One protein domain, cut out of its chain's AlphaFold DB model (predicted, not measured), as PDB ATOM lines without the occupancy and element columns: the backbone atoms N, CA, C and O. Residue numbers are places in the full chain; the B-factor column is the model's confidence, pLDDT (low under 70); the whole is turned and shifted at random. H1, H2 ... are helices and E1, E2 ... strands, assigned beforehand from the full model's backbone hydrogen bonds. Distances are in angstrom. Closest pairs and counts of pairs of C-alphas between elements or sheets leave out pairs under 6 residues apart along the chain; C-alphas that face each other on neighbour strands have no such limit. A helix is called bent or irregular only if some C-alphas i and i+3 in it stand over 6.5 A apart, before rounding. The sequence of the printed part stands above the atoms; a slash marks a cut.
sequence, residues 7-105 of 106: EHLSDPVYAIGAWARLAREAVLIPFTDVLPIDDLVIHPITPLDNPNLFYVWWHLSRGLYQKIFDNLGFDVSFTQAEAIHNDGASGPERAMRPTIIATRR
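What this domain is: This is residues 7 to 105 of the 106 residues of an uncharacterized protein of Methylobacterium brachiatum (UniProt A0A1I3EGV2). A long, bent antiparallel hairpin, E4 and E5, makes the longest axis; the short strand E1 widens it into a three-stranded sheet, and H1 and H2 lie side by side over one face of one end of it, with no named element over the other face. The rest of the hairpin runs on past the helices to the turn at residues 86 to 92, while a small second hairpin, E2 and E3, lies on the helices' side of the sheet. The printed part has 99 residues, with two named helices and five named strands in the order H1 E1 E2 E3 H2 E4 E5; the larger sheet has the order E1 E5 E4, antiparallel throughout, and the class is mixed, helices and strands. It is only just compact, close to loose, with a radius of gyration of the C-alphas of 14.9 A and spans of 44 by 31 by 25 A.

How they stand to each other: H1, residues 12 to 22, is on the sheet of E1, residues 26 to 29, E5, residues 93 to 104, and E4, residues 74 to 85, at a height over the sheet of 10.1 A. It lies over E1 and runs along the strands, only just, at 28 degrees to E1 on the local plane; their closest C-alphas, of Ala 20 and Val 27, are 6.3 A apart. E1 is antiparallel to the inner strand E5, with N 27 and O 102 at 2.8 A, within hydrogen-bond range. E2, residues 42 to 44, and E3, residues 58 to 60, form a hairpin, with N 59 and O 43 at 2.8 A; both are apart from E4 and E5. H2, residues 62 to 71, is on the same face as H1, two layers with helices on one face of a sheet; its height over the sheet is 8.8 A. H2 lies over E4, slantwise to it at 39 degrees on the local plane, and the closest C-alphas, of Gln 66 and Val 76, are 6.1 A apart. H1 and H2 touch, the C-alphas of Val 13 and Ile 68 being closest at 7.7 A, and run the same way at a steep tilt of 38 degrees. E4 bends by 54 degrees at residue 82; it forms a hairpin with E5, with N 79 and O 99 at 3.0 A and N 95 and O 83 at 2.9 A. In H1 and H2 every O i to N i+4 pair is within hydrogen-bond range.

Where its parts are: H1 begins at C-alpha 12, (16.001, 26.994, 75.647), and is 15.5 A long. E1 measures 9.9 A, E2 7.2 A, E3 6.1 A and H2 14.4 A. E4 spans 30.8 A from C-alpha 74, (23.072, 12.134, 79.556), and E5 spans 34.6 A, ending at C-alpha 104, (23.141, 11.053, 83.721).

The domain as a whole: The two C-alphas farthest apart, of Ser 90 and Arg 105, are 44.5 A apart. The printed part has no cut. The links E1 to E2 and E2 to E3 are long. The mean pLDDT of the printed part is 92.0, and residue 88 is under 70.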
ATOM      1  N   GLU A   7       9.878  25.337  75.482       87.25
ATOM      2  CA  GLU A   7       9.352  26.051  74.323       87.25
ATOM      3  C   GLU A   7       9.037  27.525  74.624       87.25
ATOM      4  O   GLU A   7       9.026  28.332  73.708       87.25
ATOM      5  N   HIS A   8       8.823  27.903  75.886       89.75
ATOM      6  CA  HIS A   8       8.477  29.262  76.310       89.75
ATOM      7  C   HIS A   8       9.683  30.082  76.800       89.75
ATOM      8  O   HIS A   8       9.521  31.245  77.177       89.75
ATOM      9  N   LEU A   9      10.886  29.499  76.837       89.94
ATOM     10  CA  LEU A   9      12.098  30.197  77.268       89.94
ATOM     11  C   LEU A   9      12.693  31.027  76.134       89.94
ATOM     12  O   LEU A   9      12.718  30.607  74.983       89.94
ATOM     13  N   SER A  10      13.261  32.185  76.470       87.69
ATOM     14  CA  SER A  10      13.984  33.016  75.502       87.69
ATOM     15  C   SER A  10      15.227  32.321  74.937       87.69
ATOM     16  O   SER A  10      15.529  32.496  73.760       87.69
ATOM     17  N   ASP A  11      15.915  31.519  75.757       91.25
ATOM     18  CA  ASP A  11      17.060  30.690  75.367       91.25
ATOM     19  C   ASP A  11      16.908  29.261  75.933       91.25
ATOM     20  O   ASP A  11      17.356  28.965  77.051       91.25
ATOM     21  N   PRO A  12      16.238  28.360  75.192       93.31
ATOM     22  CA  PRO A  12      16.001  26.994  75.647       93.31
ATOM     23  C   PRO A  12      17.289  26.166  75.727       93.31
ATOM     24  O   PRO A  12      17.414  25.311  76.604       93.31
ATOM     25  N   VAL A  13      18.271  26.430  74.860       94.44
ATOM     26  CA  VAL A  13      19.532  25.673  74.821       94.44
ATOM     27  C   VAL A  13      20.358  25.951  76.073       94.44
ATOM     28  O   VAL A  13      20.806  25.012  76.740       94.44
ATOM     29  N   TYR A  14      20.514  27.226  76.437       94.44
ATOM     30  CA  TYR A  14      21.207  27.599  77.667       94.44
ATOM     31  C   TYR A  14      20.516  27.013  78.902       94.44
ATOM     32  O   TYR A  14      21.180  26.458  79.782       94.44
ATOM     33  N   ALA A  15      19.184  27.087  78.962       93.69
ATOM     34  CA  ALA A  15      18.419  26.575  80.093       93.69
ATOM     35  C   ALA A  15      18.606  25.066  80.300       93.69
ATOM     36  O   ALA A  15      18.860  24.636  81.427       93.69
ATOM     37  N   ILE A  16      18.569  24.274  79.220       95.00
ATOM     38  CA  ILE A  16      18.844  22.830  79.274       95.00
ATOM     39  C   ILE A  16      20.239  22.574  79.856       95.00
ATOM     40  O   ILE A  16      20.383  21.757  80.769       95.00
ATOM     41  N   GLY A  17      21.258  23.303  79.391       94.81
ATOM     42  CA  GLY A  17      22.621  23.192  79.918       94.81
ATOM     43  C   GLY A  17      22.717  23.539  81.408       94.81
ATOM     44  O   GLY A  17      23.349  22.815  82.185       94.81
ATOM     45  N   ALA A  18      22.046  24.611  81.835       94.88
ATOM     46  CA  ALA A  18      22.005  25.025  83.234       94.88
ATOM     47  C   ALA A  18      21.333  23.967  84.128       94.88
ATOM     48  O   ALA A  18      21.853  23.639  85.197       94.88
ATOM     49  N   TRP A  19      20.218  23.381  83.685       94.38
ATOM     50  CA  TRP A  19      19.542  22.310  84.421       94.38
ATOM     51  C   TRP A  19      20.373  21.035  84.475       94.38
ATOM     52  O   TRP A  19      20.507  20.445  85.545       94.38
ATOM     53  N   ALA A  20      20.989  20.641  83.361       94.25
ATOM     54  CA  ALA A  20      21.868  19.480  83.302       94.25
ATOM     55  C   ALA A  20      23.070  19.615  84.245       94.25
ATOM     56  O   ALA A  20      23.492  18.630  84.846       94.25
ATOM     57  N   ARG A  21      23.607  20.826  84.433       93.12
ATOM     58  CA  ARG A  21      24.679  21.082  85.406       93.12
ATOM     59  C   ARG A  21      24.215  20.919  86.858       93.12
ATOM     60  O   ARG A  21      24.993  20.465  87.692       93.12
ATOM     61  N   LEU A  22      22.982  21.312  87.170       93.38
ATOM     62  CA  LEU A  22      22.420  21.229  88.525       93.38
ATOM     63  C   LEU A  22      21.868  19.835  88.858       93.38
ATOM     64  O   LEU A  22      21.806  19.456  90.028       93.38
ATOM     65  N   ALA A  23      21.462  19.072  87.846       93.19
ATOM     66  CA  ALA A  23      20.883  17.750  88.015       93.19
ATOM     67  C   ALA A  23      21.923  16.737  88.508       93.19
ATOM     68  O   ALA A  23      22.953  16.517  87.871       93.19
ATOM     69  N   ARG A  24      21.624  16.062  89.622       89.69
ATOM     70  CA  ARG A  24      22.446  14.944  90.107       89.69
ATOM     71  C   ARG A  24      22.285  13.709  89.227       89.69
ATOM     72  O   ARG A  24      23.277  13.206  88.718       89.69
ATOM     73  N   GLU A  25      21.043  13.284  89.018       94.62
ATOM     74  CA  GLU A  25      20.724  12.000  88.378       94.62
ATOM     75  C   GLU A  25      19.975  12.173  87.060       94.62
ATOM     76  O   GLU A  25      20.308  11.519  86.078       94.62
ATOM     77  N   ALA A  26      18.982  13.063  87.009       96.19
ATOM     78  CA  ALA A  26      18.150  13.220  85.826       96.19
ATOM     79  C   ALA A  26      17.640  14.651  85.632       96.19
ATOM     80  O   ALA A  26      17.426  15.392  86.596       96.19
ATOM     81  N   VAL A  27      17.392  15.004  84.372       95.56
ATOM     82  CA  VAL A  27      16.602  16.166  83.960       95.56
ATOM     83  C   VAL A  27      15.283  15.656  83.387       95.56
ATOM     84  O   VAL A  27      15.266  14.812  82.492       95.56
ATOM     85  N   LEU A  28      14.174  16.174  83.914       94.44
ATOM     86  CA  LEU A  28      12.824  15.847  83.461       94.44
ATOM     87  C   LEU A  28      12.192  17.087  82.837       94.44
ATOM     88  O   LEU A  28      12.018  18.097  83.527       94.44
ATOM     89  N   ILE A  29      11.809  16.976  81.566       93.56
ATOM     90  CA  ILE A  29      11.076  18.008  80.825       93.56
ATOM     91  C   ILE A  29       9.712  17.417  80.446       93.56
ATOM     92  O   ILE A  29       9.576  16.804  79.382       93.56
ATOM     93  N   PRO A  30       8.716  17.485  81.347       91.56
ATOM     94  CA  PRO A  30       7.408  16.911  81.084       91.56
ATOM     95  C   PRO A  30       6.585  17.746  80.107       91.56
ATOM     96  O   PRO A  30       6.621  18.974  80.139       91.56
ATOM     97  N   PHE A  31       5.793  17.043  79.299       90.56
ATOM     98  CA  PHE A  31       4.738  17.609  78.459       90.56
ATOM     99  C   PHE A  31       5.204  18.803  77.606       90.56
ATOM    100  O   PHE A  31       4.640  19.890  77.672       90.56
ATOM    101  N   THR A  32       6.272  18.614  76.838       90.50
ATOM    102  CA  THR A  32       6.880  19.663  76.008       90.50
ATOM    103  C   THR A  32       6.655  19.371  74.534       90.50
ATOM    104  O   THR A  32       6.506  18.215  74.127       90.50
ATOM    105  N   ASP A  33       6.604  20.426  73.732       89.56
ATOM    106  CA  ASP A  33       6.612  20.285  72.285       89.56
ATOM    107  C   ASP A  33       7.972  19.761  71.778       89.56
ATOM    108  O   ASP A  33       9.039  20.238  72.176       89.56
ATOM    109  N   VAL A  34       7.935  18.739  70.917       93.62
ATOM    110  CA  VAL A  34       9.129  18.142  70.301       93.62
ATOM    111  C   VAL A  34       8.827  17.800  68.850       93.62
ATOM    112  O   VAL A  34       7.998  16.927  68.580       93.62
ATOM    113  N   LEU A  35       9.558  18.404  67.912       95.31
ATOM    114  CA  LEU A  35       9.475  18.003  66.510       95.31
ATOM    115  C   LEU A  35      10.052  16.586  66.347       95.31
ATOM    116  O   LEU A  35      11.191  16.341  66.767       95.31
ATOM    117  N   PRO A  36       9.321  15.644  65.724       95.25
ATOM    118  CA  PRO A  36       9.724  14.243  65.613       95.25
ATOM    119  C   PRO A  36      10.726  14.021  64.466       95.25
ATOM    120  O   PRO A  36      10.534  13.140  63.632       95.25
ATOM    121  N   ILE A  37      11.777  14.839  64.411       97.31
ATOM    122  CA  ILE A  37      12.839  14.789  63.400       97.31
ATOM    123  C   ILE A  37      14.210  14.691  64.070       97.31
ATOM    124  O   ILE A  37      14.419  15.234  65.160       97.31
ATOM    125  N   ASP A  38      15.137  14.014  63.398       97.38
ATOM    126  CA  ASP A  38      16.500  13.778  63.895       97.38
ATOM    127  C   ASP A  38      17.481  14.903  63.514       97.38
ATOM    128  O   ASP A  38      18.590  14.969  64.045       97.38
ATOM    129  N   ASP A  39      17.069  15.817  62.633       97.81
ATOM    130  CA  ASP A  39      17.840  17.012  62.299       97.81
ATOM    131  C   ASP A  39      18.006  17.932  63.518       97.81
ATOM    132  O   ASP A  39      17.185  17.949  64.435       97.81
ATOM    133  N   LEU A  40      19.065  18.744  63.516       97.62
ATOM    134  CA  LEU A  40      19.344  19.710  64.581       97.62
ATOM    135  C   LEU A  40      18.603  21.023  64.318       97.62
ATOM    136  O   LEU A  40      19.170  21.986  63.805       97.62
ATOM    137  N   VAL A  41      17.318  21.048  64.661       97.38
ATOM    138  CA  VAL A  41      16.424  22.178  64.372       97.38
ATOM    139  C   VAL A  41      15.934  22.862  65.645       97.38
ATOM    140  O   VAL A  41      15.460  22.197  66.574       97.38
ATOM    141  N   ILE A  42      15.996  24.196  65.621       95.44
ATOM    142  CA  ILE A  42      15.247  25.119  66.474       95.44
ATOM    143  C   ILE A  42      14.659  26.225  65.592       95.44
ATOM    144  O   ILE A  42      15.371  26.808  64.774       95.44
ATOM    145  N   HIS A  43      13.366  26.509  65.726       93.81
ATOM    146  CA  HIS A  43      12.723  27.609  65.006       93.81
ATOM    147  C   HIS A  43      11.543  28.168  65.806       93.81
ATOM    148  O   HIS A  43      11.004  27.474  66.672       93.81
ATOM    149  N   PRO A  44      11.137  29.421  65.561       92.81
ATOM    150  CA  PRO A  44      10.019  30.013  66.279       92.81
ATOM    151  C   PRO A  44       8.701  29.282  65.970       92.81
ATOM    152  O   PRO A  44       8.453  28.890  64.827       92.81
ATOM    153  N   ILE A  45       7.862  29.120  66.996       90.62
ATOM    154  CA  ILE A  45       6.424  28.816  66.875       90.62
ATOM    155  C   ILE A  45       5.674  30.112  66.562       90.62
ATOM    156  O   ILE A  45       4.777  30.159  65.723       90.62
ATOM    157  N   THR A  46       6.049  31.182  67.263       87.75
ATOM    158  CA  THR A  46       5.397  32.484  67.169       87.75
ATOM    159  C   THR A  46       5.753  33.177  65.846       87.75
ATOM    160  O   THR A  46       6.936  33.231  65.503       87.75
ATOM    161  N   PRO A  47       4.785  33.765  65.114       87.88
ATOM    162  CA  PRO A  47       5.070  34.568  63.924       87.88
ATOM    163  C   PRO A  47       5.951  35.775  64.266       87.88
ATOM    164  O   PRO A  47       5.526  36.674  64.994       87.88
ATOM    165  N   LEU A  48       7.185  35.789  63.756       87.50
ATOM    166  CA  LEU A  48       8.166  36.843  64.058       87.50
ATOM    167  C   LEU A  48       7.900  38.162  63.320       87.50
ATOM    168  O   LEU A  48       8.487  39.187  63.654       87.50
ATOM    169  N   ASP A  49       7.040  38.137  62.310       91.25
ATOM    170  CA  ASP A  49       6.639  39.291  61.510       91.25
ATOM    171  C   ASP A  49       5.442  40.050  62.105       91.25
ATOM    172  O   ASP A  49       5.084  41.117  61.603       91.25
ATOM    173  N   ASN A  50       4.831  39.544  63.182       89.50
ATOM    174  CA  ASN A  50       3.721  40.208  63.854       89.50
ATOM    175  C   ASN A  50       4.231  41.167  64.950       89.50
ATOM    176  O   ASN A  50       4.598  40.713  66.036       89.50
ATOM    177  N   PRO A  51       4.175  42.497  64.741       89.69
ATOM    178  CA  PRO A  51       4.700  43.474  65.698       89.69
ATOM    179  C   PRO A  51       3.911  43.544  67.014       89.69
ATOM    180  O   PRO A  51       4.361  44.186  67.959       89.69
ATOM    181  N   ASN A  52       2.738  42.908  67.096       92.19
ATOM    182  CA  ASN A  52       1.940  42.855  68.323       92.19
ATOM    183  C   ASN A  52       2.371  41.722  69.270       92.19
ATOM    184  O   ASN A  52       1.865  41.635  70.389       92.19
ATOM    185  N   LEU A  53       3.279  40.842  68.836       85.69
ATOM    186  CA  LEU A  53       3.801  39.739  69.641       85.69
ATOM    187  C   LEU A  53       5.180  40.121  70.189       85.69
ATOM    188  O   LEU A  53       6.132  40.312  69.444       85.69
ATOM    189  N   PHE A  54       5.284  40.233  71.514       86.31
ATOM    190  CA  PHE A  54       6.517  40.612  72.222       86.31
ATOM    191  C   PHE A  54       7.220  39.418  72.892       86.31
ATOM    192  O   PHE A  54       8.072  39.595  73.762       86.31
ATOM    193  N   TYR A  55       6.850  38.196  72.511       85.88
ATOM    194  CA  TYR A  55       7.429  36.950  73.002       85.88
ATOM    195  C   TYR A  55       7.713  36.008  71.832       85.88
ATOM    196  O   TYR A  55       7.069  36.087  70.786       85.88
ATOM    197  N   VAL A  56       8.656  35.089  72.025       85.12
ATOM    198  CA  VAL A  56       8.935  34.000  71.088       85.12
ATOM    199  C   VAL A  56       8.824  32.683  71.827       85.12
ATOM    200  O   VAL A  56       9.347  32.539  72.932       85.12
ATOM    201  N   TRP A  57       8.119  31.742  71.216       91.19
ATOM    202  CA  TRP A  57       8.154  30.343  71.604       91.19
ATOM    203  C   TRP A  57       8.916  29.539  70.560       91.19
ATOM    204  O   TRP A  57       9.001  29.963  69.405       91.19
ATOM    205  N   TRP A  58       9.444  28.382  70.941       93.19
ATOM    206  CA  TRP A  58      10.344  27.588  70.110       93.19
ATOM    207  C   TRP A  58       9.844  26.170  69.882       93.19
ATOM    208  O   TRP A  58       9.542  25.449  70.829       93.19
ATOM    209  N   HIS A  59       9.870  25.746  68.622       94.50
ATOM    210  CA  HIS A  59       9.893  24.339  68.267       94.50
ATOM    211  C   HIS A  59      11.331  23.835  68.373       94.50
ATOM    212  O   HIS A  59      12.240  24.393  67.747       94.50
ATOM    213  N   LEU A  60      11.543  22.775  69.152       96.25
ATOM    214  CA  LEU A  60      12.823  22.076  69.242       96.25
ATOM    215  C   LEU A  60      12.655  20.649  68.732       96.25
ATOM    216  O   LEU A  60      11.692  19.954  69.051       96.25
ATOM    217  N   SER A  61      13.617  20.199  67.943       97.06
ATOM    218  CA  SER A  61      13.639  18.842  67.400       97.06
ATOM    219  C   SER A  61      14.151  17.801  68.386       97.06
ATOM    220  O   SER A  61      14.983  18.074  69.256       97.06
ATOM    221  N   ARG A  62      13.687  16.563  68.200       97.31
ATOM    222  CA  ARG A  62      14.210  15.377  68.883       97.31
ATOM    223  C   ARG A  62      15.727  15.270  68.721       97.31
ATOM    224  O   ARG A  62      16.409  15.064  69.726       97.31
ATOM    225  N   GLY A  63      16.237  15.443  67.501       97.94
ATOM    226  CA  GLY A  63      17.670  15.419  67.209       97.94
ATOM    227  C   GLY A  63      18.458  16.443  68.020       97.94
ATOM    228  O   GLY A  63      19.470  16.108  68.642       97.94
ATOM    229  N   LEU A  64      17.957  17.681  68.102       97.81
ATOM    230  CA  LEU A  64      18.586  18.731  68.903       97.81
ATOM    231  C   LEU A  64      18.625  18.381  70.397       97.81
ATOM    232  O   LEU A  64      19.689  18.476  71.012       97.81
ATOM    233  N   TYR A  65      17.506  17.933  70.978       97.25
ATOM    234  CA  TYR A  65      17.469  17.506  72.383       97.25
ATOM    235  C   TYR A  65      18.470  16.385  72.664       97.25
ATOM    236  O   TYR A  65      19.252  16.480  73.611       97.25
ATOM    237  N   GLN A  66      18.467  15.341  71.831       97.94
ATOM    238  CA  GLN A  66      19.392  14.218  71.964       97.94
ATOM    239  C   GLN A  66      20.840  14.696  71.917       97.94
ATOM    240  O   GLN A  66      21.628  14.324  72.785       97.94
ATOM    241  N   LYS A  67      21.192  15.568  70.961       98.06
ATOM    242  CA  LYS A  67      22.578  16.011  70.809       98.06
ATOM    243  C   LYS A  67      23.057  16.899  71.955       98.06
ATOM    244  O   LYS A  67      24.199  16.755  72.392       98.06
ATOM    245  N   ILE A  68      22.202  17.793  72.457       97.12
ATOM    246  CA  ILE A  68      22.530  18.643  73.611       97.12
ATOM    247  C   ILE A  68      22.805  17.775  74.841       97.12
ATOM    248  O   ILE A  68      23.845  17.925  75.477       97.12
ATOM    249  N   PHE A  69      21.901  16.854  75.173       97.56
ATOM    250  CA  PHE A  69      22.053  16.000  76.351       97.56
ATOM    251  C   PHE A  69      23.197  14.990  76.222       97.56
ATOM    252  O   PHE A  69      23.918  14.785  77.200       97.56
ATOM    253  N   ASP A  70      23.428  14.430  75.030       97.69
ATOM    254  CA  ASP A  70      24.587  13.573  74.758       97.69
ATOM    255  C   ASP A  70      25.893  14.305  75.103       97.69
ATOM    256  O   ASP A  70      26.681  13.818  75.918       97.69
ATOM    257  N   ASN A  71      26.065  15.534  74.599       96.94
ATOM    258  CA  ASN A  71      27.234  16.369  74.898       96.94
ATOM    259  C   ASN A  71      27.401  16.669  76.401       96.94
ATOM    260  O   ASN A  71      28.507  16.954  76.855       96.94
ATOM    261  N   LEU A  72      26.314  16.620  77.174       96.25
ATOM    262  CA  LEU A  72      26.296  16.878  78.617       96.25
ATOM    263  C   LEU A  72      26.440  15.599  79.460       96.25
ATOM    264  O   LEU A  72      26.400  15.670  80.691       96.25
ATOM    265  N   GLY A  73      26.614  14.440  78.819       97.19
ATOM    266  CA  GLY A  73      26.788  13.160  79.501       97.19
ATOM    267  C   GLY A  73      25.479  12.520  79.959       97.19
ATOM    268  O   GLY A  73      25.479  11.829  80.973       97.19
ATOM    269  N   PHE A  74      24.374  12.729  79.241       98.19
ATOM    270  CA  PHE A  74      23.072  12.134  79.556       98.19
ATOM    271  C   PHE A  74      22.581  11.209  78.437       98.19
ATOM    272  O   PHE A  74      22.746  11.520  77.259       98.19
ATOM    273  N   ASP A  75      21.920  10.120  78.820       98.06
ATOM    274  CA  ASP A  75      21.087   9.305  77.936       98.06
ATOM    275  C   ASP A  75      19.665   9.870  77.926       98.06
ATOM    276  O   ASP A  75      19.119  10.199  78.980       98.06
ATOM    277  N   VAL A  76      19.053   9.990  76.747       97.31
ATOM    278  CA  VAL A  76      17.725  10.603  76.590       97.31
ATOM    279  C   VAL A  76      16.702   9.578  76.136       97.31
ATOM    280  O   VAL A  76      16.911   8.860  75.160       97.31
ATOM    281  N   SER A  77      15.544   9.581  76.787       97.06
ATOM    282  CA  SER A  77      14.354   8.862  76.346       97.06
ATOM    283  C   SER A  77      13.145   9.793  76.274       97.06
ATOM    284  O   SER A  77      13.075  10.823  76.949       97.06
ATOM    285  N   PHE A  78      12.192   9.427  75.419       96.38
ATOM    286  CA  PHE A  78      10.957  10.168  75.195       96.38
ATOM    287  C   PHE A  78       9.789   9.237  75.491       96.38
ATOM    288  O   PHE A  78       9.702   8.155  74.913       96.38
ATOM    289  N   THR A  79       8.878   9.667  76.355       95.44
ATOM    290  CA  THR A  79       7.622   8.958  76.619       95.44
ATOM    291  C   THR A  79       6.439   9.862  76.313       95.44
ATOM    292  O   THR A  79       6.566  11.080  76.384       95.44
ATOM    293  N   GLN A  80       5.295   9.297  75.945       93.88
ATOM    294  CA  GLN A  80       4.081  10.085  75.740       93.88
ATOM    295  C   GLN A  80       3.416  10.366  77.087       93.88
ATOM    296  O   GLN A  80       3.306   9.478  77.931       93.88
ATOM    297  N   ALA A  81       2.967  11.601  77.272       90.19
ATOM    298  CA  ALA A  81       2.141  12.013  78.393       90.19
ATOM    299  C   ALA A  81       0.825  12.591  77.868       90.19
ATOM    300  O   ALA A  81       0.786  13.232  76.817       90.19
ATOM    301  N   GLU A  82      -0.246  12.364  78.619       90.50
ATOM    302  CA  GLU A  82      -1.579  12.882  78.331       90.50
ATOM    303  C   GLU A  82      -1.954  13.920  79.392       90.50
ATOM    304  O   GLU A  82      -1.737  13.704  80.587       90.50
ATOM    305  N   ALA A  83      -2.519  15.042  78.955       85.75
ATOM    306  CA  ALA A  83      -3.092  16.053  79.830       85.75
ATOM    307  C   ALA A  83      -4.434  16.535  79.274       85.75
ATOM    308  O   ALA A  83      -4.675  16.503  78.067       85.75
ATOM    309  N   ILE A  84      -5.299  17.004  80.171       85.44
ATOM    310  CA  ILE A  84      -6.533  17.701  79.813       85.44
ATOM    311  C   ILE A  84      -6.295  19.185  80.077       85.44
ATOM    312  O   ILE A  84      -6.055  19.565  81.226       85.44
ATOM    313  N   HIS A  85      -6.346  20.010  79.035       77.75
ATOM    314  CA  HIS A  85      -6.300  21.464  79.175       77.75
ATOM    315  C   HIS A  85      -7.711  22.047  79.050       77.75
ATOM    316  O   HIS A  85      -8.569  21.508  78.356       77.75
ATOM    317  N   ASN A  86      -7.971  23.116  79.804       79.31
ATOM    318  CA  ASN A  86      -9.289  23.757  79.923       79.31
ATOM    319  C   ASN A  86      -9.258  25.220  79.443       79.31
ATOM    320  O   ASN A  86     -10.069  26.034  79.874       79.31
ATOM    321  N   ASP A  87      -8.274  25.573  78.624       74.12
ATOM    322  CA  ASP A  87      -8.033  26.922  78.100       74.12
ATOM    323  C   ASP A  87      -8.721  27.181  76.744       74.12
ATOM    324  O   ASP A  87      -8.778  28.326  76.295       74.12
ATOM    325  N   GLY A  88      -9.290  26.149  76.112       67.00
ATOM    326  CA  GLY A  88     -10.063  26.256  74.876       67.00
ATOM    327  C   GLY A  88     -11.497  26.755  75.095       67.00
ATOM    328  O   GLY A  88     -12.183  26.366  76.041       67.00
ATOM    329  N   ALA A  89     -12.004  27.570  74.162       72.94
ATOM    330  CA  ALA A  89     -13.397  28.042  74.167       72.94
ATOM    331  C   ALA A  89     -14.431  26.905  73.999       72.94
ATOM    332  O   ALA A  89     -15.615  27.094  74.275       72.94
ATOM    333  N   SER A  90     -13.983  25.731  73.550       79.56
ATOM    334  CA  SER A  90     -14.800  24.550  73.259       79.56
ATOM    335  C   SER A  90     -14.912  23.559  74.428       79.56
ATOM    336  O   SER A  90     -15.582  22.537  74.285       79.56
ATOM    337  N   GLY A  91     -14.323  23.869  75.591       79.75
ATOM    338  CA  GLY A  91     -14.329  23.006  76.777       79.75
ATOM    339  C   GLY A  91     -13.022  22.222  76.966       79.75
ATOM    340  O   GLY A  91     -12.012  22.569  76.360       79.75
ATOM    341  N   PRO A  92     -13.014  21.195  77.840       84.12
ATOM    342  CA  PRO A  92     -11.820  20.405  78.124       84.12
ATOM    343  C   PRO A  92     -11.334  19.645  76.886       84.12
ATOM    344  O   PRO A  92     -12.075  18.841  76.317       84.12
ATOM    345  N   GLU A  93     -10.074  19.841  76.515       84.19
ATOM    346  CA  GLU A  93      -9.436  19.168  75.386       84.19
ATOM    347  C   GLU A  93      -8.303  18.259  75.865       84.19
ATOM    348  O   GLU A  93      -7.532  18.589  76.771       84.19
ATOM    349  N   ARG A  94      -8.226  17.066  75.268       87.25
ATOM    350  CA  ARG A  94      -7.137  16.118  75.513       87.25
ATOM    351  C   ARG A  94      -5.965  16.459  74.607       87.25
ATOM    352  O   ARG A  94      -6.103  16.431  73.388       87.25
ATOM    353  N   ALA A  95      -4.801  16.669  75.208       86.56
ATOM    354  CA  ALA A  95      -3.549  16.831  74.492       86.56
ATOM    355  C   ALA A  95      -2.564  15.727  74.874       86.56
ATOM    356  O   ALA A  95      -2.400  15.374  76.045       86.56
ATOM    357  N   MET A  96      -1.879  15.206  73.861       90.12
ATOM    358  CA  MET A  96      -0.759  14.291  74.021       90.12
ATOM    359  C   MET A  96       0.527  15.008  73.646       90.12
ATOM    360  O   MET A  96       0.622  15.570  72.555       90.12
ATOM    361  N   ARG A  97       1.514  14.979  74.541       90.00
ATOM    362  CA  ARG A  97       2.842  15.537  74.277       90.00
ATOM    363  C   ARG A  97       3.948  14.653  74.845       90.00
ATOM    364  O   ARG A  97       3.749  13.989  75.867       90.00
ATOM    365  N   PRO A  98       5.137  14.662  74.227       93.62
ATOM    366  CA  PRO A  98       6.304  14.011  74.789       93.62
ATOM    367  C   PRO A  98       6.690  14.552  76.171       93.62
ATOM    368  O   PRO A  98       6.589  15.737  76.478       93.62
ATOM    369  N   THR A  99       7.209  13.654  76.994       94.31
ATOM    370  CA  THR A  99       8.010  13.938  78.178       94.31
ATOM    371  C   THR A  99       9.419  13.445  77.906       94.31
ATOM    372  O   THR A  99       9.610  12.288  77.521       94.31
ATOM    373  N   ILE A 100      10.397  14.324  78.104       95.88
ATOM    374  CA  ILE A 100      11.813  14.013  77.937       95.88
ATOM    375  C   ILE A 100      12.378  13.616  79.295       95.88
ATOM    376  O   ILE A 100      12.243  14.348  80.281       95.88
ATOM    377  N   ILE A 101      13.023  12.456  79.331       96.50
ATOM    378  CA  ILE A 101      13.717  11.926  80.498       96.50
ATOM    379  C   ILE A 101      15.181  11.784  80.102       96.50
ATOM    380  O   ILE A 101      15.524  10.904  79.312       96.50
ATOM    381  N   ALA A 102      16.028  12.663  80.632       97.25
ATOM    382  CA  ALA A 102      17.469  12.605  80.434       97.25
ATOM    383  C   ALA A 102      18.143  12.112  81.719       97.25
ATOM    384  O   ALA A 102      18.074  12.794  82.740       97.25
ATOM    385  N   THR A 103      18.795  10.953  81.684       98.06
ATOM    386  CA  THR A 103      19.484  10.329  82.827       98.06
ATOM    387  C   THR A 103      20.993  10.445  82.678       98.06
ATOM    388  O   THR A 103      21.533  10.168  81.611       98.06
ATOM    389  N   ARG A 104      21.688  10.872  83.732       97.06
ATOM    390  CA  ARG A 104      23.141  11.053  83.721       97.06
ATOM    391  C   ARG A 104      23.835   9.696  83.561       97.06
ATOM    392  O   ARG A 104      23.507   8.756  84.279       97.06
ATOM    393  N   ARG A 105      24.809   9.625  82.651       96.06
ATOM    394  CA  ARG A 105      25.699   8.471  82.486       96.06
ATOM    395  C   ARG A 105      26.656   8.379  83.674       96.06
ATOM    396  O   ARG A 105      27.224   9.394  84.085       96.06
TER     397      ARG A 105